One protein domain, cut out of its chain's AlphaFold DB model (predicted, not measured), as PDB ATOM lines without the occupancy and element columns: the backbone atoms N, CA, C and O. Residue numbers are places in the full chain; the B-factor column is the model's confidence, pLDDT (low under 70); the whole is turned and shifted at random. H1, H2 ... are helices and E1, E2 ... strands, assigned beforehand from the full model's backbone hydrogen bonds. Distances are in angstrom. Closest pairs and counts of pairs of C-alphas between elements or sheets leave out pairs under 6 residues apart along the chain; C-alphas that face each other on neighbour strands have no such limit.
ATOM      1  N   LEU A   3     149.361 268.406 286.348       97.00
ATOM      2  CA  LEU A   3     148.680 269.118 285.271       97.00
ATOM      3  C   LEU A   3     149.212 270.550 285.153       97.00
ATOM      4  O   LEU A   3     149.761 271.112 286.107       97.00
ATOM      5  N   ARG A   4     149.056 271.136 283.963       97.56
ATOM      6  CA  ARG A   4     149.533 272.486 283.639       97.56
ATOM      7  C   ARG A   4     148.386 273.329 283.105       97.56
ATOM      8  O   ARG A   4     147.788 272.967 282.094       97.56
ATOM      9  N   LEU A   5     148.124 274.465 283.745       97.06
ATOM     10  CA  LEU A   5     147.180 275.467 283.245       97.06
ATOM     11  C   LEU A   5     147.955 276.706 282.792       97.06
ATOM     12  O   LEU A   5     148.459 277.462 283.620       97.06
ATOM     13  N   TYR A   6     148.082 276.890 281.478       95.62
ATOM     14  CA  TYR A   6     148.837 278.002 280.895       95.62
ATOM     15  C   TYR A   6     148.117 279.336 281.089       95.62
ATOM     16  O   TYR A   6     146.932 279.452 280.775       95.62
ATOM     17  N   LEU A   7     148.860 280.339 281.559       92.56
ATOM     18  CA  LEU A   7     148.348 281.683 281.820       92.56
ATOM     19  C   LEU A   7     148.192 282.504 280.536       92.56
ATOM     20  O   LEU A   7     147.357 283.396 280.501       92.56
ATOM     21  N   LYS A   8     148.921 282.184 279.459       89.94
ATOM     22  CA  LYS A   8     148.807 282.887 278.168       89.94
ATOM     23  C   LYS A   8     148.908 284.414 278.371       89.94
ATOM     24  O   LYS A   8     149.857 284.886 278.980       89.94
ATOM     25  N   GLU A   9     147.907 285.172 277.929       84.25
ATOM     26  CA  GLU A   9     147.815 286.634 278.053       84.25
ATOM     27  C   GLU A   9     147.777 287.166 279.502       84.25
ATOM     28  O   GLU A   9     147.895 288.367 279.715       84.25
ATOM     29  N   PHE A  10     147.627 286.296 280.507       83.88
ATOM     30  CA  PHE A  10     147.597 286.683 281.920       83.88
ATOM     31  C   PHE A  10     148.979 286.633 282.593       83.88
ATOM     32  O   PHE A  10     149.097 287.069 283.736       83.88
ATOM     33  N   GLU A  11     150.010 286.105 281.924       83.19
ATOM     34  CA  GLU A  11     151.315 285.782 282.525       83.19
ATOM     35  C   GLU A  11     151.962 286.959 283.268       83.19
ATOM     36  O   GLU A  11     152.384 286.802 284.411       83.19
ATOM     37  N   GLU A  12     151.973 288.150 282.669       81.44
ATOM     38  CA  GLU A  12     152.648 289.321 283.245       81.44
ATOM     39  C   GLU A  12     151.911 289.933 284.447       81.44
ATOM     40  O   GLU A  12     152.516 290.622 285.268       81.44
ATOM     41  N   SER A  13     150.600 289.701 284.560       83.00
ATOM     42  CA  SER A  13     149.743 290.361 285.560       83.00
ATOM     43  C   SER A  13     149.208 289.421 286.638       83.00
ATOM     44  O   SER A  13     148.623 289.879 287.624       83.00
ATOM     45  N   PHE A  14     149.384 288.111 286.471       90.44
ATOM     46  CA  PHE A  14     148.847 287.123 287.392       90.44
ATOM     47  C   PHE A  14     149.776 286.915 288.594       90.44
ATOM     48  O   PHE A  14     150.931 286.519 288.455       90.44
ATOM     49  N   ASP A  15     149.238 287.113 289.797       91.75
ATOM     50  CA  ASP A  15     149.883 286.729 291.053       91.75
ATOM     51  C   ASP A  15     148.948 285.786 291.822       91.75
ATOM     52  O   ASP A  15     147.817 286.147 292.153       91.75
ATOM     53  N   MET A  16     149.416 284.563 292.085       93.62
ATOM     54  CA  MET A  16     148.624 283.505 292.725       93.62
ATOM     55  C   MET A  16     148.175 283.875 294.141       93.62
ATOM     56  O   MET A  16     147.035 283.615 294.514       93.62
ATOM     57  N   GLU A  17     149.060 284.484 294.930       94.56
ATOM     58  CA  GLU A  17     148.751 284.862 296.309       94.56
ATOM     59  C   GLU A  17     147.696 285.964 296.320       94.56
ATOM     60  O   GLU A  17     146.706 285.851 297.036       94.56
ATOM     61  N   LYS A  18     147.823 286.973 295.453       93.12
ATOM     62  CA  LYS A  18     146.803 288.023 295.322       93.12
ATOM     63  C   LYS A  18     145.499 287.503 294.730       93.12
ATOM     64  O   LYS A  18     144.441 287.999 295.094       93.12
ATOM     65  N   ALA A  19     145.545 286.519 293.833       93.88
ATOM     66  CA  ALA A  19     144.345 285.916 293.268       93.88
ATOM     67  C   ALA A  19     143.573 285.102 294.315       93.88
ATOM     68  O   ALA A  19     142.352 285.202 294.355       93.88
ATOM     69  N   VAL A  20     144.259 284.337 295.170       95.94
ATOM     70  CA  VAL A  20     143.631 283.488 296.198       95.94
ATOM     71  C   VAL A  20     143.282 284.284 297.455       95.94
ATOM     72  O   VAL A  20     142.137 284.271 297.902       95.94
ATOM     73  N   CYS A  21     144.236 285.030 298.007       94.56
ATOM     74  CA  CYS A  21     144.114 285.728 299.287       94.56
ATOM     75  C   CYS A  21     143.517 287.133 299.159       94.56
ATOM     76  O   CYS A  21     143.957 288.060 299.837       94.56
ATOM     77  N   ASN A  22     142.519 287.311 298.288       89.06
ATOM     78  CA  ASN A  22     141.903 288.626 298.098       89.06
ATOM     79  C   ASN A  22     140.727 288.920 299.040       89.06
ATOM     80  O   ASN A  22     140.463 290.078 299.344       89.06
ATOM     81  N   HIS A  23     140.038 287.883 299.512       86.00
ATOM     82  CA  HIS A  23     138.966 287.958 300.508       86.00
ATOM     83  C   HIS A  23     138.945 286.664 301.328       86.00
ATOM     84  O   HIS A  23     139.685 285.738 301.026       86.00
ATOM     85  N   GLY A  24     138.104 286.568 302.357       91.44
ATOM     86  CA  GLY A  24     138.155 285.459 303.319       91.44
ATOM     87  C   GLY A  24     137.903 284.045 302.767       91.44
ATOM     88  O   GLY A  24     138.233 283.084 303.452       91.44
ATOM     89  N   PHE A  25     137.347 283.855 301.562       93.25
ATOM     90  CA  PHE A  25     136.850 282.530 301.141       93.25
ATOM     91  C   PHE A  25     137.938 281.460 301.008       93.25
ATOM     92  O   PHE A  25     137.648 280.289 301.232       93.25
ATOM     93  N   PHE A  26     139.198 281.825 300.747       95.25
ATOM     94  CA  PHE A  26     140.300 280.851 300.753       95.25
ATOM     95  C   PHE A  26     140.535 280.203 302.131       95.25
ATOM     96  O   PHE A  26     141.255 279.212 302.221       95.25
ATOM     97  N   MET A  27     139.975 280.771 303.206       96.00
ATOM     98  CA  MET A  27     140.028 280.214 304.561       96.00
ATOM     99  C   MET A  27     138.869 279.248 304.843       96.00
ATOM    100  O   MET A  27     138.906 278.537 305.845       96.00
ATOM    101  N   MET A  28     137.820 279.241 304.011       95.94
ATOM    102  CA  MET A  28     136.685 278.334 304.175       95.94
ATOM    103  C   MET A  28     137.058 276.948 303.671       95.94
ATOM    104  O   MET A  28     137.509 276.799 302.534       95.94
ATOM    105  N   ALA A  29     136.821 275.930 304.501       96.38
ATOM    106  CA  ALA A  29     136.930 274.544 304.072       96.38
ATOM    107  C   ALA A  29     136.093 274.315 302.788       96.38
ATOM    108  O   ALA A  29     135.006 274.883 302.676       96.38
ATOM    109  N   PRO A  30     136.591 273.519 301.827       95.75
ATOM    110  CA  PRO A  30     137.746 272.630 301.951       95.75
ATOM    111  C   PRO A  30     139.090 273.267 301.544       95.75
ATOM    112  O   PRO A  30     140.083 272.555 301.401       95.75
ATOM    113  N   ASN A  31     139.148 274.589 301.353       96.94
ATOM    114  CA  ASN A  31     140.382 275.280 300.989       96.94
ATOM    115  C   ASN A  31     141.430 275.209 302.109       96.94
ATOM    116  O   ASN A  31     141.142 275.482 303.275       96.94
ATOM    117  N   ILE A  32     142.674 274.916 301.732       97.06
ATOM    118  CA  ILE A  32     143.846 275.002 302.603       97.06
ATOM    119  C   ILE A  32     144.905 275.839 301.887       97.06
ATOM    120  O   ILE A  32     145.563 275.373 300.954       97.06
ATOM    121  N   TRP A  33     145.080 277.084 302.324       97.69
ATOM    122  CA  TRP A  33     146.162 277.943 301.850       97.69
ATOM    123  C   TRP A  33     147.427 277.747 302.687       97.69
ATOM    124  O   TRP A  33     147.402 277.890 303.909       97.69
ATOM    125  N   ASN A  34     148.549 277.465 302.027       97.25
ATOM    126  CA  ASN A  34     149.860 277.430 302.665       97.25
ATOM    127  C   ASN A  34     150.649 278.706 302.314       97.25
ATOM    128  O   ASN A  34     151.127 278.827 301.183       97.25
ATOM    129  N   PRO A  35     150.856 279.633 303.268       95.38
ATOM    130  CA  PRO A  35     151.556 280.889 303.002       95.38
ATOM    131  C   PRO A  35     153.058 280.700 302.745       95.38
ATOM    132  O   PRO A  35     153.663 281.518 302.059       95.38
ATOM    133  N   LYS A  36     153.676 279.619 303.249       95.12
ATOM    134  CA  LYS A  36     155.111 279.356 303.036       95.12
ATOM    135  C   LYS A  36     155.397 278.945 301.596       95.12
ATOM    136  O   LYS A  36     156.393 279.367 301.021       95.12
ATOM    137  N   THR A  37     154.530 278.113 301.025       95.06
ATOM    138  CA  THR A  37     154.677 277.587 299.659       95.06
ATOM    139  C   THR A  37     153.835 278.340 298.632       95.06
ATOM    140  O   THR A  37     153.953 278.058 297.442       95.06
ATOM    141  N   ARG A  38     152.995 279.290 299.073       96.19
ATOM    142  CA  ARG A  38     152.019 280.027 298.252       96.19
ATOM    143  C   ARG A  38     151.181 279.094 297.380       96.19
ATOM    144  O   ARG A  38     151.071 279.267 296.165       96.19
ATOM    145  N   SER A  39     150.636 278.065 298.019       97.81
ATOM    146  CA  SER A  39     149.880 277.014 297.348       97.81
ATOM    147  C   SER A  39     148.517 276.807 297.986       97.81
ATOM    148  O   SER A  39     148.386 276.846 299.210       97.81
ATOM    149  N   LEU A  40     147.528 276.524 297.146       98.31
ATOM    150  CA  LEU A  40     146.163 276.213 297.547       98.31
ATOM    151  C   LEU A  40     145.914 274.715 297.375       98.31
ATOM    152  O   LEU A  40     146.074 274.199 296.270       98.31
ATOM    153  N   SER A  41     145.500 274.037 298.440       97.88
ATOM    154  CA  SER A  41     145.088 272.635 298.393       97.88
ATOM    155  C   SER A  41     143.591 272.497 298.631       97.88
ATOM    156  O   SER A  41     143.048 273.187 299.491       97.88
ATOM    157  N   GLN A  42     142.937 271.623 297.866       95.56
ATOM    158  CA  GLN A  42     141.531 271.240 298.046       95.56
ATOM    159  C   GLN A  42     141.188 270.006 297.198       95.56
ATOM    160  O   GLN A  42     141.902 269.721 296.230       95.56
ATOM    161  N   PRO A  43     140.096 269.293 297.502       95.62
ATOM    162  CA  PRO A  43     139.518 268.324 296.586       95.62
ATOM    163  C   PRO A  43     138.879 269.012 295.374       95.62
ATOM    164  O   PRO A  43     138.174 270.006 295.521       95.62
ATOM    165  N   LEU A  44     139.079 268.449 294.183       96.31
ATOM    166  CA  LEU A  44     138.376 268.831 292.957       96.31
ATOM    167  C   LEU A  44     137.675 267.628 292.337       96.31
ATOM    168  O   LEU A  44     138.168 266.500 292.400       96.31
ATOM    169  N   THR A  45     136.530 267.871 291.709       93.88
ATOM    170  CA  THR A  45     135.723 266.830 291.069       93.88
ATOM    171  C   THR A  45     136.388 266.341 289.779       93.88
ATOM    172  O   THR A  45     136.767 267.146 288.933       93.88
ATOM    173  N   VAL A  46     136.498 265.024 289.596       93.81
ATOM    174  CA  VAL A  46     137.000 264.397 288.350       93.81
ATOM    175  C   VAL A  46     135.917 263.630 287.592       93.81
ATOM    176  O   VAL A  46     136.092 263.296 286.423       93.81
ATOM    177  N   SER A  47     134.792 263.351 288.250       90.38
ATOM    178  CA  SER A  47     133.567 262.792 287.673       90.38
ATOM    179  C   SER A  47     132.395 263.055 288.625       90.38
ATOM    180  O   SER A  47     132.611 263.472 289.759       90.38
ATOM    181  N   ASN A  48     131.157 262.765 288.219       81.12
ATOM    182  CA  ASN A  48     129.958 263.033 289.033       81.12
ATOM    183  C   ASN A  48     129.982 262.437 290.455       81.12
ATOM    184  O   ASN A  48     129.233 262.895 291.312       81.12
ATOM    185  N   SER A  49     130.802 261.417 290.707       82.31
ATOM    186  CA  SER A  49     130.867 260.702 291.985       82.31
ATOM    187  C   SER A  49     132.279 260.600 292.562       82.31
ATOM    188  O   SER A  49     132.488 259.870 293.529       82.31
ATOM    189  N   SER A  50     133.265 261.293 291.984       89.75
ATOM    190  CA  SER A  50     134.659 261.190 292.417       89.75
ATOM    191  C   SER A  50     135.340 262.549 292.487       89.75
ATOM    192  O   SER A  50     135.152 263.420 291.633       89.75
ATOM    193  N   SER A  51     136.169 262.705 293.515       92.81
ATOM    194  CA  SER A  51     137.031 263.860 293.719       92.81
ATOM    195  C   SER A  51     138.446 263.410 294.055       92.81
ATOM    196  O   SER A  51     138.665 262.286 294.509       92.81
ATOM    197  N   VAL A  52     139.408 264.285 293.791       95.00
ATOM    198  CA  VAL A  52     140.828 264.055 294.058       95.00
ATOM    199  C   VAL A  52     141.405 265.282 294.739       95.00
ATOM    200  O   VAL A  52     141.079 266.408 294.365       95.00
ATOM    201  N   ASN A  53     142.284 265.079 295.716       96.19
ATOM    202  CA  ASN A  53     143.023 266.188 296.303       96.19
ATOM    203  C   ASN A  53     144.009 266.749 295.288       96.19
ATOM    204  O   ASN A  53     144.788 266.008 294.679       96.19
ATOM    205  N   VAL A  54     144.016 268.072 295.158       97.94
ATOM    206  CA  VAL A  54     145.002 268.787 294.359       97.94
ATOM    207  C   VAL A  54     145.736 269.826 295.188       97.94
ATOM    208  O   VAL A  54     145.198 270.355 296.159       97.94
ATOM    209  N   THR A  55     146.949 270.158 294.761       98.50
ATOM    210  CA  THR A  55     147.684 271.346 295.201       98.50
ATOM    211  C   THR A  55     148.005 272.210 293.993       98.50
ATOM    212  O   THR A  55     148.656 271.764 293.049       98.50
ATOM    213  N   ILE A  56     147.554 273.458 294.028       98.44
ATOM    214  CA  ILE A  56     147.721 274.453 292.974       98.44
ATOM    215  C   ILE A  56     148.802 275.430 293.423       98.44
ATOM    216  O   ILE A  56     148.740 275.975 294.526       98.44
ATOM    217  N   SER A  57     149.791 275.667 292.570       97.62
ATOM    218  CA  SER A  57     150.881 276.606 292.837       97.62
ATOM    219  C   SER A  57     151.326 277.313 291.561       97.62
ATOM    220  O   SER A  57     151.133 276.810 290.452       97.62
ATOM    221  N   HIS A  58     151.947 278.482 291.722       96.31
ATOM    222  CA  HIS A  58     152.530 279.240 290.618       96.31
ATOM    223  C   HIS A  58     153.989 279.587 290.913       96.31
ATOM    224  O   HIS A  58     154.274 280.584 291.582       96.31
ATOM    225  N   PRO A  59     154.944 278.770 290.442       91.75
ATOM    226  CA  PRO A  59     156.340 279.173 290.434       91.75
ATOM    227  C   PRO A  59     156.513 280.394 289.523       91.75
ATOM    228  O   PRO A  59     156.145 280.341 288.351       91.75
ATOM    229  N   ARG A  60     157.103 281.482 290.040       84.44
ATOM    230  CA  ARG A  60     157.247 282.767 289.317       84.44
ATOM    231  C   ARG A  60     158.028 282.671 287.998       84.44
ATOM    232  O   ARG A  60     157.969 283.589 287.198       84.44
ATOM    233  N   THR A  61     158.768 281.586 287.786       87.44
ATOM    234  CA  THR A  61     159.552 281.327 286.571       87.44
ATOM    235  C   THR A  61     158.768 280.599 285.478       87.44
ATOM    236  O   THR A  61     159.334 280.321 284.424       87.44
ATOM    237  N   LEU A  62     157.509 280.220 285.724       93.00
ATOM    238  CA  LEU A  62     156.698 279.436 284.794       93.00
ATOM    239  C   LEU A  62     155.519 280.250 284.252       93.00
ATOM    240  O   LEU A  62     154.793 280.900 285.005       93.00
ATOM    241  N   SER A  63     155.252 280.082 282.957       94.06
ATOM    242  CA  SER A  63     154.100 280.649 282.238       94.06
ATOM    243  C   SER A  63     152.779 279.899 282.490       94.06
ATOM    244  O   SER A  63     151.768 280.100 281.808       94.06
ATOM    245  N   PHE A  64     152.772 278.979 283.456       96.25
ATOM    246  CA  PHE A  64     151.639 278.124 283.783       96.25
ATOM    247  C   PHE A  64     151.566 277.822 285.279       96.25
ATOM    248  O   PHE A  64     152.574 277.777 285.985       96.25
ATOM    249  N   LEU A  65     150.351 277.539 285.741       97.31
ATOM    250  CA  LEU A  65     150.102 276.983 287.063       97.31
ATOM    251  C   LEU A  65     150.425 275.496 287.081       97.31
ATOM    252  O   LEU A  65     150.079 274.759 286.152       97.31
ATOM    253  N   VAL A  66     151.039 275.055 288.173       97.94
ATOM    254  CA  VAL A  66     151.289 273.644 288.458       97.94
ATOM    255  C   VAL A  66     150.171 273.137 289.355       97.94
ATOM    256  O   VAL A  66     149.993 273.635 290.469       97.94
ATOM    257  N   ILE A  67     149.438 272.135 288.873       98.25
ATOM    258  CA  ILE A  67     148.360 271.474 289.610       98.25
ATOM    259  C   ILE A  67     148.811 270.043 289.888       98.25
ATOM    260  O   ILE A  67     148.822 269.191 289.000       98.25
ATOM    261  N   GLN A  68     149.235 269.788 291.119       97.75
ATOM    262  CA  GLN A  68     149.649 268.467 291.574       97.75
ATOM    263  C   GLN A  68     148.411 267.690 292.013       97.75
ATOM    264  O   GLN A  68     147.709 268.136 292.911       97.75
ATOM    265  N   VAL A  69     148.140 266.550 291.383       97.12
ATOM    266  CA  VAL A  69     147.047 265.635 291.737       97.12
ATOM    267  C   VAL A  69     147.599 264.515 292.613       97.12
ATOM    268  O   VAL A  69     148.571 263.852 292.226       97.12
ATOM    269  N   HIS A  70     146.967 264.302 293.766       95.69
ATOM    270  CA  HIS A  70     147.414 263.388 294.819       95.69
ATOM    271  C   HIS A  70     146.600 262.092 294.857       95.69
ATOM    272  O   HIS A  70     145.466 262.041 294.389       95.69
ATOM    273  N   GLY A  71     147.186 261.035 295.430       90.00
ATOM    274  CA  GLY A  71     146.502 259.760 295.701       90.00
ATOM    275  C   GLY A  71     146.228 258.873 294.481       90.00
ATOM    276  O   GLY A  71     145.819 257.728 294.649       90.00
ATOM    277  N   ILE A  72     146.481 259.362 293.266       88.94
ATOM    278  CA  ILE A  72     146.263 258.622 292.022       88.94
ATOM    279  C   ILE A  72     147.406 258.820 291.024       88.94
ATOM    280  O   ILE A  72     148.044 259.877 290.954       88.94
ATOM    281  N   ASN A  73     147.639 257.784 290.217       83.69
ATOM    282  CA  ASN A  73     148.699 257.780 289.210       83.69
ATOM    283  C   ASN A  73     148.256 258.392 287.879       83.69
ATOM    284  O   ASN A  73     149.094 258.927 287.157       83.69
ATOM    285  N   ASN A  74     146.961 258.320 287.557       87.38
ATOM    286  CA  ASN A  74     146.420 258.852 286.315       87.38
ATOM    287  C   ASN A  74     144.960 259.295 286.486       87.38
ATOM    288  O   ASN A  74     144.214 258.674 287.244       87.38
ATOM    289  N   VAL A  75     144.558 260.333 285.754       90.75
ATOM    290  CA  VAL A  75     143.170 260.796 285.627       90.75
ATOM    291  C   VAL A  75     142.742 260.563 284.178       90.75
ATOM    292  O   VAL A  75     143.558 260.617 283.263       90.75
ATOM    293  N   SER A  76     141.463 260.278 283.935       93.88
ATOM    294  CA  SER A  76     140.961 260.264 282.559       93.88
ATOM    295  C   SER A  76     141.109 261.653 281.927       93.88
ATOM    296  O   SER A  76     141.017 262.662 282.619       93.88
ATOM    297  N   ARG A  77     141.246 261.731 280.600       95.06
ATOM    298  CA  ARG A  77     141.315 263.024 279.894       95.06
ATOM    299  C   ARG A  77     140.152 263.962 280.252       95.06
ATOM    300  O   ARG A  77     140.358 265.151 280.454       95.06
ATOM    301  N   VAL A  78     138.943 263.414 280.386       95.38
ATOM    302  CA  VAL A  78     137.757 264.174 280.811       95.38
ATOM    303  C   VAL A  78     137.932 264.722 282.231       95.38
ATOM    304  O   VAL A  78     137.613 265.878 282.486       95.38
ATOM    305  N   GLY A  79     138.474 263.926 283.156       95.81
ATOM    306  CA  GLY A  79     138.751 264.382 284.517       95.81
ATOM    307  C   GLY A  79     139.854 265.443 284.579       95.81
ATOM    308  O   GLY A  79     139.742 266.384 285.359       95.81
ATOM    309  N   GLU A  80     140.885 265.349 283.733       96.75
ATOM    310  CA  GLU A  80     141.900 266.403 283.603       96.75
ATOM    311  C   GLU A  80     141.275 267.721 283.136       96.75
ATOM    312  O   GLU A  80     141.523 268.770 283.732       96.75
ATOM    313  N   GLU A  81     140.427 267.668 282.106       97.06
ATOM    314  CA  GLU A  81     139.704 268.833 281.590       97.06
ATOM    315  C   GLU A  81     138.802 269.453 282.671       97.06
ATOM    316  O   GLU A  81     138.810 270.673 282.843       97.06
ATOM    317  N   LEU A  82     138.105 268.636 283.472       97.25
ATOM    318  CA  LEU A  82     137.301 269.106 284.605       97.25
ATOM    319  C   LEU A  82     138.144 269.774 285.698       97.25
ATOM    320  O   LEU A  82     137.747 270.819 286.220       97.25
ATOM    321  N   ILE A  83     139.306 269.213 286.051       97.75
ATOM    322  CA  ILE A  83     140.228 269.834 287.017       97.75
ATOM    323  C   ILE A  83     140.675 271.203 286.498       97.75
ATOM    324  O   ILE A  83     140.585 272.200 287.215       97.75
ATOM    325  N   LEU A  84     141.128 271.271 285.244       98.06
ATOM    326  CA  LEU A  84     141.605 272.514 284.639       98.06
ATOM    327  C   LEU A  84     140.503 273.580 284.582       98.06
ATOM    328  O   LEU A  84     140.769 274.740 284.890       98.06
ATOM    329  N   GLN A  85     139.266 273.196 284.250       97.62
ATOM    330  CA  GLN A  85     138.110 274.099 284.241       97.62
ATOM    331  C   GLN A  85     137.775 274.636 285.636       97.62
ATOM    332  O   GLN A  85     137.531 275.836 285.781       97.62
ATOM    333  N   GLN A  86     137.796 273.785 286.666       98.12
ATOM    334  CA  GLN A  86     137.569 274.211 288.051       98.12
ATOM    335  C   GLN A  86     138.651 275.194 288.511       98.12
ATOM    336  O   GLN A  86     138.319 276.275 288.993       98.12
ATOM    337  N   VAL A  87     139.934 274.894 288.280       98.12
ATOM    338  CA  VAL A  87     141.037 275.803 288.646       98.12
ATOM    339  C   VAL A  87     140.948 277.128 287.882       98.12
ATOM    340  O   VAL A  87     141.104 278.199 288.475       98.12
ATOM    341  N   ALA A  88     140.641 277.082 286.582       97.19
ATOM    342  CA  ALA A  88     140.442 278.285 285.783       97.19
ATOM    343  C   ALA A  88     139.273 279.130 286.308       97.19
ATOM    344  O   ALA A  88     139.402 280.350 286.407       97.19
ATOM    345  N   ARG A  89     138.158 278.505 286.714       97.00
ATOM    346  CA  ARG A  89     137.030 279.191 287.359       97.00
ATOM    347  C   ARG A  89     137.456 279.853 288.669       97.00
ATOM    348  O   ARG A  89     137.204 281.046 288.837       97.00
ATOM    349  N   MET A  90     138.083 279.094 289.566       97.44
ATOM    350  CA  MET A  90     138.475 279.558 290.901       97.44
ATOM    351  C   MET A  90     139.362 280.799 290.838       97.44
ATOM    352  O   MET A  90     139.182 281.745 291.599       97.44
ATOM    353  N   LEU A  91     140.302 280.814 289.890       95.75
ATOM    354  CA  LEU A  91     141.273 281.893 289.704       95.75
ATOM    355  C   LEU A  91     140.832 282.909 288.632       95.75
ATOM    356  O   LEU A  91     141.564 283.845 288.303       95.75
ATOM    357  N   ARG A  92     139.623 282.746 288.078       94.56
ATOM    358  CA  ARG A  92     139.048 283.557 286.990       94.56
ATOM    359  C   ARG A  92     139.977 283.709 285.776       94.56
ATOM    360  O   ARG A  92     140.061 284.786 285.185       94.56
ATOM    361  N   ILE A  93     140.693 282.649 285.418       94.38
ATOM    362  CA  ILE A  93     141.610 282.593 284.273       94.38
ATOM    363  C   ILE A  93     140.768 282.464 282.999       94.38
ATOM    364  O   ILE A  93     140.548 281.375 282.474       94.38
ATOM    365  N   SER A  94     140.228 283.594 282.549       93.12
ATOM    366  CA  SER A  94     139.478 283.734 281.305       93.12
ATOM    367  C   SER A  94     139.589 285.170 280.776       93.12
ATOM    368  O   SER A  94     139.858 286.088 281.564       93.12
ATOM    369  N   PRO A  95     139.333 285.396 279.474       91.62
ATOM    370  CA  PRO A  95     139.312 286.741 278.901       91.62
ATOM    371  C   PRO A  95     138.333 287.680 279.624       91.62
ATOM    372  O   PRO A  95     138.640 288.844 279.862       91.62
ATOM    373  N   GLU A  96     137.163 287.180 280.033       91.94
ATOM    374  CA  GLU A  96     136.163 287.921 280.820       91.94
ATOM    375  C   GLU A  96     136.745 288.337 282.169       91.94
ATOM    376  O   GLU A  96     136.647 289.500 282.556       91.94
ATOM    377  N   GLY A  97     137.386 287.395 282.871       91.12
ATOM    378  CA  GLY A  97     138.011 287.656 284.161       91.12
ATOM    379  C   GLY A  97     139.101 288.720 284.066       91.12
ATOM    380  O   GLY A  97     139.181 289.579 284.937       91.12
ATOM    381  N   GLN A  98     139.907 288.707 283.002       91.44
ATOM    382  CA  GLN A  98     140.922 289.736 282.783       91.44
ATOM    383  C   GLN A  98     140.315 291.097 282.448       91.44
ATOM    384  O   GLN A  98     140.756 292.097 283.007       91.44
ATOM    385  N   ARG A  99     139.276 291.148 281.603       92.12
ATOM    386  CA  ARG A  99     138.559 292.400 281.318       92.12
ATOM    387  C   ARG A  99     137.993 293.030 282.590       92.12
ATOM    388  O   ARG A  99     138.107 294.240 282.753       92.12
ATOM    389  N   ASP A 100     137.420 292.230 283.489       92.12
ATOM    390  CA  ASP A 100     136.885 292.723 284.764       92.12
ATOM    391  C   ASP A 100     137.985 293.306 285.662       92.12
ATOM    392  O   ASP A 100     137.803 294.378 286.240       92.12
ATOM    393  N   VAL A 101     139.138 292.631 285.750       92.19
ATOM    394  CA  VAL A 101     140.299 293.116 286.515       92.19
ATOM    395  C   VAL A 101     140.817 294.429 285.935       92.19
ATOM    396  O   VAL A 101     140.995 295.387 286.684       92.19
ATOM    397  N   THR A 102     141.011 294.498 284.616       92.00
ATOM    398  CA  THR A 102     141.490 295.712 283.939       92.00
ATOM    399  C   THR A 102     140.539 296.885 284.174       92.00
ATOM    400  O   THR A 102     140.983 297.932 284.632       92.00
ATOM    401  N   LYS A 103     139.227 296.696 283.975       94.00
ATOM    402  CA  LYS A 103     138.222 297.745 284.222       94.00
ATOM    403  C   LYS A 103     138.217 298.226 285.671       94.00
ATOM    404  O   LYS A 103     138.098 299.419 285.927       94.00
ATOM    405  N   PHE A 104     138.348 297.313 286.632       92.81
ATOM    406  CA  PHE A 104     138.430 297.686 288.043       92.81
ATOM    407  C   PHE A 104     139.680 298.532 288.336       92.81
ATOM    408  O   PHE A 104     139.598 299.543 289.027       92.81
ATOM    409  N   GLN A 105     140.823 298.149 287.770       93.56
ATOM    410  CA  GLN A 105     142.093 298.854 287.939       93.56
ATOM    411  C   GLN A 105     142.147 300.209 287.216       93.56
ATOM    412  O   GLN A 105     142.873 301.095 287.659       93.56
ATOM    413  N   GLU A 106     141.380 300.391 286.140       94.50
ATOM    414  CA  GLU A 106     141.193 301.689 285.473       94.50
ATOM    415  C   GLU A 106     140.417 302.679 286.351       94.50
ATOM    416  O   GLU A 106     140.723 303.868 286.360       94.50
ATOM    417  N   VAL A 107     139.432 302.191 287.113       95.06
ATOM    418  CA  VAL A 107     138.642 303.019 288.039       95.06
ATOM    419  C   VAL A 107     139.393 303.271 289.351       95.06
ATOM    420  O   VAL A 107     139.211 304.312 289.978       95.06
ATOM    421  N   TYR A 108     140.241 302.330 289.778       93.62
ATOM    422  CA  TYR A 108     140.965 302.404 291.043       93.62
ATOM    423  C   TYR A 108     142.456 302.089 290.867       93.62
ATOM    424  O   TYR A 108     142.906 300.950 291.006       93.62
ATOM    425  N   GLU A 109     143.244 303.134 290.614       91.69
ATOM    426  CA  GLU A 109     144.676 303.032 290.303       91.69
ATOM    427  C   GLU A 109     145.490 302.320 291.398       91.69
ATOM    428  O   GLU A 109     146.377 301.520 291.100       91.69
ATOM    429  N   ALA A 110     145.142 302.507 292.675       92.31
ATOM    430  CA  ALA A 110     145.824 301.827 293.776       92.31
ATOM    431  C   ALA A 110     145.681 300.291 293.720       92.31
ATOM    432  O   ALA A 110     146.593 299.570 294.145       92.31
ATOM    433  N   ALA A 111     144.593 299.755 293.145       90.19
ATOM    434  CA  ALA A 111     144.496 298.319 292.871       90.19
ATOM    435  C   ALA A 111     145.473 297.878 291.780       90.19
ATOM    436  O   ALA A 111     146.041 296.794 291.889       90.19
ATOM    437  N   LYS A 112     145.727 298.716 290.769       89.38
ATOM    438  CA  LYS A 112     146.718 298.428 289.727       89.38
ATOM    439  C   LYS A 112     148.118 298.323 290.325       89.38
ATOM    440  O   LYS A 112     148.789 297.312 290.132       89.38
ATOM    441  N   THR A 113     148.524 299.313 291.120       88.88
ATOM    442  CA  THR A 113     149.838 299.334 291.789       88.88
ATOM    443  C   THR A 113     150.017 298.149 292.734       88.88
ATOM    444  O   THR A 113     151.087 297.546 292.795       88.88
ATOM    445  N   SER A 114     148.961 297.772 293.455       87.31
ATOM    446  CA  SER A 114     148.990 296.629 294.370       87.31
ATOM    447  C   SER A 114     148.738 295.282 293.687       87.31
ATOM    448  O   SER A 114     148.864 294.257 294.352       87.31
ATOM    449  N   GLY A 115     148.452 295.224 292.380       87.00
ATOM    450  CA  GLY A 115     148.117 293.992 291.649       87.00
ATOM    451  C   GLY A 115     146.825 293.314 292.124       87.00
ATOM    452  O   GLY A 115     146.691 292.097 292.013       87.00
ATOM    453  N   PHE A 116     145.905 294.081 292.709       87.62
ATOM    454  CA  PHE A 116     144.626 293.615 293.240       87.62
ATOM    455  C   PHE A 116     143.509 293.699 292.187       87.62
ATOM    456  O   PHE A 116     143.613 294.440 291.209       87.62
ATOM    457  N   GLY A 117     142.418 292.955 292.391       88.62
ATOM    458  CA  GLY A 117     141.200 293.034 291.564       88.62
ATOM    459  C   GLY A 117     140.663 291.686 291.088       88.62
ATOM    460  O   GLY A 117     139.496 291.569 290.720       88.62
ATOM    461  N   ARG A 118     141.487 290.636 291.121       92.50
ATOM    462  CA  ARG A 118     141.068 289.279 290.759       92.50
ATOM    463  C   ARG A 118     140.362 288.616 291.940       92.50
ATOM    464  O   ARG A 118     140.963 288.415 292.987       92.50
ATOM    465  N   ILE A 119     139.090 288.265 291.768       92.06
ATOM    466  CA  ILE A 119     138.248 287.686 292.830       92.06
ATOM    467  C   ILE A 119     138.290 286.155 292.764       92.06
ATOM    468  O   ILE A 119     137.951 285.588 291.727       92.06
ATOM    469  N   PHE A 120     138.680 285.508 293.859       95.38
ATOM    470  CA  PHE A 120     138.674 284.057 294.022       95.38
ATOM    471  C   PHE A 120     137.237 283.523 294.020       95.38
ATOM    472  O   PHE A 120     136.310 284.202 294.455       95.38
ATOM    473  N   ARG A 121     137.027 282.315 293.508       95.69
ATOM    474  CA  ARG A 121     135.721 281.645 293.519       95.69
ATOM    475  C   ARG A 121     135.877 280.209 293.970       95.69
ATOM    476  O   ARG A 121     136.957 279.638 293.829       95.69
ATOM    477  N   SER A 122     134.784 279.610 294.419       96.25
ATOM    478  CA  SER A 122     134.742 278.165 294.590       96.25
ATOM    479  C   SER A 122     134.812 277.436 293.233       96.25
ATOM    480  O   SER A 122     134.458 278.005 292.187       96.25
ATOM    481  N   PRO A 123     135.243 276.161 293.213       96.12
ATOM    482  CA  PRO A 123     135.343 275.345 291.998       96.12
ATOM    483  C   PRO A 123     134.002 275.108 291.294       96.12
ATOM    484  O   PRO A 123     133.982 274.778 290.108       96.12
ATOM    485  N   SER A 124     132.870 275.328 291.969       95.38
ATOM    486  CA  SER A 124     131.532 275.178 291.396       95.38
ATOM    487  C   SER A 124     130.575 276.283 291.848       95.38
ATOM    488  O   SER A 124     130.760 276.899 292.894       95.38
ATOM    489  N   LEU A 125     129.512 276.507 291.066       95.88
ATOM    490  CA  LEU A 125     128.420 277.402 291.467       95.88
ATOM    491  C   LEU A 125     127.701 276.893 292.724       95.88
ATOM    492  O   LEU A 125     127.300 277.693 293.562       95.88
ATOM    493  N   PHE A 126     127.548 275.574 292.851       94.56
ATOM    494  CA  PHE A 126     126.936 274.959 294.025       94.56
ATOM    495  C   PHE A 126     127.673 275.367 295.305       94.56
ATOM    496  O   PHE A 126     127.049 275.826 296.257       94.56
ATOM    497  N   GLU A 127     128.999 275.266 295.304       95.06
ATOM    498  CA  GLU A 127     129.794 275.631 296.472       95.06
ATOM    499  C   GLU A 127     129.777 277.147 296.737       95.06
ATOM    500  O   GLU A 127     129.649 277.545 297.891       95.06
ATOM    501  N   ASP A 128     129.772 278.000 295.701       95.88
ATOM    502  CA  ASP A 128     129.562 279.449 295.883       95.88
ATOM    503  C   ASP A 128     128.214 279.744 296.587       95.88
ATOM    504  O   ASP A 128     128.138 280.599 297.474       95.88
ATOM    505  N   MET A 129     127.142 279.027 296.222       97.19
ATOM    506  CA  MET A 129     125.819 279.170 296.848       97.19
ATOM    507  C   MET A 129     125.823 278.697 298.301       97.19
ATOM    508  O   MET A 129     125.297 279.394 299.169       97.19
ATOM    509  N   VAL A 130     126.434 277.543 298.582       95.75
ATOM    510  CA  VAL A 130     126.579 277.029 299.950       95.75
ATOM    511  C   VAL A 130     127.360 278.026 300.803       95.75
ATOM    512  O   VAL A 130     126.874 278.425 301.858       95.75
ATOM    513  N   ASN A 131     128.508 278.507 300.323       94.31
ATOM    514  CA  ASN A 131     129.319 279.496 301.030       94.31
ATOM    515  C   ASN A 131     128.532 280.784 301.302       94.31
ATOM    516  O   ASN A 131     128.583 281.310 302.412       94.31
ATOM    517  N   SER A 132     127.726 281.237 300.337       94.81
ATOM    518  CA  SER A 132     126.839 282.395 300.507       94.81
ATOM    519  C   SER A 132     125.784 282.175 301.597       94.81
ATOM    520  O   SER A 132     125.559 283.059 302.417       94.81
ATOM    521  N   ILE A 133     125.169 280.988 301.660       96.56
ATOM    522  CA  ILE A 133     124.196 280.638 302.710       96.56
ATOM    523  C   ILE A 133     124.866 280.610 304.087       96.56
ATOM    524  O   ILE A 133     124.307 281.122 305.056       96.56
ATOM    525  N   LEU A 134     126.077 280.053 304.181       96.19
ATOM    526  CA  LEU A 134     126.832 279.963 305.435       96.19
ATOM    527  C   LEU A 134     127.294 281.328 305.974       96.19
ATOM    528  O   LEU A 134     127.708 281.410 307.132       96.19
ATOM    529  N   LEU A 135     127.243 282.389 305.168       94.75
ATOM    530  CA  LEU A 135     127.554 283.760 305.587       94.75
ATOM    531  C   LEU A 135     126.354 284.489 306.200       94.75
ATOM    532  O   LEU A 135     126.527 285.516 306.858       94.75
ATOM    533  N   CYS A 136     125.135 283.989 306.004       95.69
ATOM    534  CA  CYS A 136     123.929 284.683 306.436       95.69
ATOM    535  C   CYS A 136     123.798 284.704 307.968       95.69
ATOM    536  O   CYS A 136     123.805 283.660 308.619       95.69
ATOM    537  N   ASN A 137     123.594 285.902 308.533       93.25
ATOM    538  CA  ASN A 137     123.236 286.133 309.943       93.25
ATOM    539  C   ASN A 137     124.175 285.474 310.967       93.25
ATOM    540  O   ASN A 137     123.744 285.017 312.026       93.25
ATOM    541  N   THR A 138     125.468 285.413 310.658       95.00
ATOM    542  CA  THR A 138     126.460 284.773 311.520       95.00
ATOM    543  C   THR A 138     127.796 285.513 311.472       95.00
ATOM    544  O   THR A 138     128.031 286.354 310.608       95.00
ATOM    545  N   THR A 139     128.682 285.223 312.423       96.50
ATOM    546  CA  THR A 139     130.051 285.749 312.410       96.50
ATOM    547  C   THR A 139     130.931 284.935 311.469       96.50
ATOM    548  O   THR A 139     130.680 283.752 311.238       96.50
ATOM    549  N   TRP A 140     132.018 285.544 310.995       96.25
ATOM    550  CA  TRP A 140     132.996 284.866 310.145       96.25
ATOM    551  C   TRP A 140     133.549 283.578 310.773       96.25
ATOM    552  O   TRP A 140     133.578 282.536 310.128       96.25
ATOM    553  N   GLU A 141     133.908 283.612 312.058       97.19
ATOM    554  CA  GLU A 141     134.379 282.431 312.792       97.19
ATOM    555  C   GLU A 141     133.357 281.283 312.764       97.19
ATOM    556  O   GLU A 141     133.701 280.124 312.527       97.19
ATOM    557  N   ARG A 142     132.070 281.603 312.938       97.50
ATOM    558  CA  ARG A 142     130.992 280.613 312.856       97.50
ATOM    559  C   ARG A 142     130.807 280.104 311.429       97.50
ATOM    560  O   ARG A 142     130.577 278.909 311.269       97.50
ATOM    561  N   THR A 143     130.943 280.956 310.409       97.19
ATOM    562  CA  THR A 143     130.951 280.536 308.997       97.19
ATOM    563  C   THR A 143     132.059 279.519 308.728       97.19
ATOM    564  O   THR A 143     131.774 278.453 308.181       97.19
ATOM    565  N   LEU A 144     133.290 279.785 309.180       97.38
ATOM    566  CA  LEU A 144     134.411 278.844 309.061       97.38
ATOM    567  C   LEU A 144     134.102 277.509 309.753       97.38
ATOM    568  O   LEU A 144     134.303 276.440 309.174       97.38
ATOM    569  N   GLY A 145     133.556 277.568 310.971       97.56
ATOM    570  CA  GLY A 145     133.153 276.380 311.721       97.56
ATOM    571  C   GLY A 145     132.045 275.573 311.038       97.56
ATOM    572  O   GLY A 145     132.095 274.344 311.041       97.56
ATOM    573  N   MET A 146     131.056 276.232 310.428       97.25
ATOM    574  CA  MET A 146     129.994 275.556 309.675       97.25
ATOM    575  C   MET A 146     130.525 274.904 308.400       97.25
ATOM    576  O   MET A 146     130.201 273.744 308.158       97.25
ATOM    577  N   ALA A 147     131.373 275.596 307.632       96.31
ATOM    578  CA  ALA A 147     132.001 275.033 306.437       96.31
ATOM    579  C   ALA A 147     132.824 273.785 306.787       96.31
ATOM    580  O   ALA A 147     132.649 272.731 306.182       96.31
ATOM    581  N   SER A 148     133.644 273.860 307.843       96.12
ATOM    582  CA  SER A 148     134.430 272.719 308.330       96.12
ATOM    583  C   SER A 148     133.554 271.529 308.741       96.12
ATOM    584  O   SER A 148     133.829 270.399 308.339       96.12
ATOM    585  N   LYS A 149     132.469 271.769 309.491       96.38
ATOM    586  CA  LYS A 149     131.529 270.712 309.903       96.38
ATOM    587  C   LYS A 149     130.786 270.097 308.722       96.38
ATOM    588  O   LYS A 149     130.583 268.886 308.714       96.38
ATOM    589  N   LEU A 150     130.398 270.904 307.735       94.94
ATOM    590  CA  LEU A 150     129.766 270.414 306.514       94.94
ATOM    591  C   LEU A 150     130.735 269.513 305.743       94.94
ATOM    592  O   LEU A 150     130.364 268.406 305.361       94.94
ATOM    593  N   CYS A 151     131.990 269.945 305.595       93.62
ATOM    594  CA  CYS A 151     133.018 269.123 304.975       93.62
ATOM    595  C   CYS A 151     133.212 267.801 305.730       93.62
ATOM    596  O   CYS A 151     133.163 266.746 305.112       93.62
ATOM    597  N   ALA A 152     133.343 267.835 307.058       92.69
ATOM    598  CA  ALA A 152     133.512 266.629 307.868       92.69
ATOM    599  C   ALA A 152     132.312 265.665 307.798       92.69
ATOM    600  O   ALA A 152     132.494 264.456 307.911       92.69
ATOM    601  N   ALA A 153     131.092 266.183 307.617       91.75
ATOM    602  CA  ALA A 153     129.878 265.372 307.542       91.75
ATOM    603  C   ALA A 153     129.700 264.656 306.192       91.75
ATOM    604  O   ALA A 153     129.147 263.560 306.158       91.75
ATOM    605  N   PHE A 154     130.138 265.275 305.090       82.19
ATOM    606  CA  PHE A 154     129.903 264.770 303.729       82.19
ATOM    607  C   PHE A 154     131.160 264.247 303.026       82.19
ATOM    608  O   PHE A 154     131.049 263.517 302.044       82.19
ATOM    609  N   PHE A 155     132.345 264.583 303.529       73.50
ATOM    610  CA  PHE A 155     133.631 264.169 302.983       73.50
ATOM    611  C   PHE A 155     134.461 263.542 304.114       73.50
ATOM    612  O   PHE A 155     135.280 264.192 304.764       73.50
TER     613      PHE A 155
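Overview. This is residues 3 to 155 of the 158 residues of an uncharacterized protein of Eutrema salsugineum (UniProt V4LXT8). A strongly twisted sheet of five strands has the long helix H3 packed over one face, and two pairs of helices lie away from the sheet: H4 and H5 meeting at a corner, and H6 and H7 meeting near their ends as a V. The short helices H1 and H2 only graze the sheet, and residues 115 to 124 run between the two helix pairs. The printed part has 153 residues, with seven named helices and five named strands in the order E1 H1 H2 E2 E3 E4 E5 H3 H4 H5 H6 H7; the class is mixed, helices and strands. The sheet's order is E1 E5 E4 E3 E2, antiparallel throughout. The whole is compact, with a radius of gyration of the C-alphas of 15.8 A and spans of 44 by 43 by 29 A.

Along the chain. E1 is residues 3 to 6 and begins at C-alpha 3, (148.680, 269.118, 285.271). H1 is residues 16 to 20, H2 residues 24 to 27, and E2 residues 32 to 34. E3, residues 39 to 47, is 23.7 A from first to last C-alpha and bends by 52 degrees at residue 42. E4, residues 50 to 57, is 22.4 A long, and E5, residues 64 to 69, is 15.5 A long. H3, residues 77 to 90, is 20.1 A long and begins at C-alpha 77, (141.315, 263.024, 279.894). H4, residues 95 to 107, is 18.7 A long, and H5 is residues 109 to 114. H6, residues 125 to 134, is 14.3 A long. H7, residues 140 to 154, is 21.3 A long and ends at C-alpha 154, (129.903, 264.770, 303.729).

Arrangement. E1 and E2 are the edge strands of the sheet. E1 and E5 are antiparallel at 161 degrees, with N 3 and O 67 2.8 A apart, within hydrogen-bond range. E2, E3, E4 and E5 form a meander, each strand the antiparallel neighbour of the one before, and each successive pair is a hairpin. Within hydrogen-bond range are N 41 and O 32 of E3 and E2 at 2.8 A, N 56 and O 40 of E4 and E3 at 2.8 A, and N 68 and O 55 of E5 and E4 at 2.8 A. H3 is on the sheet; its closest C-alphas to E3 are those of Gly 79 and Val 46, 4.2 A, and to E1 those of Leu 84 and Leu 5, 6.5 A. H1 only grazes the sheet with residues 16 to 20. H2 only just is on the sheet, with 5 pairs of C-alphas within 10 A, and only grazes it with residues 26 to 27. H2 and H7 are close but not clearly touching, the closest C-alphas being those of Met 27 and Leu 144, 7.3 A. H6 and H7 touch at Leu 134 and Thr 143, whose C-alphas are 5.5 A apart, H7 with residues 143 to 147 alone; they run opposite ways at a steep tilt of 53 degrees. H4, with residues 104 to 106 alone, and H5 touch only at the corner, closest at the C-alphas of Gln 105 and Lys 112, 5.0 A, opposite ways at a steep tilt of 63 degrees. H4, H5, H6 and H7 are not on the sheet, and H3 and H4 are apart. Each O i to N i+4 pair is within hydrogen-bond range in H1, H3, H4, H5, H6 and H7; H2 is too short for such a pair.

Size, cuts and confidence. The two C-alphas farthest apart are those of Asn 73 and Val 107, 46.4 A. The printed part, residues 3 to 155, has no cut, and no link is long. The link from H5 to H6, 10 residues, is short. The mean pLDDT of the printed part is 93.6, and no printed residue is under 70.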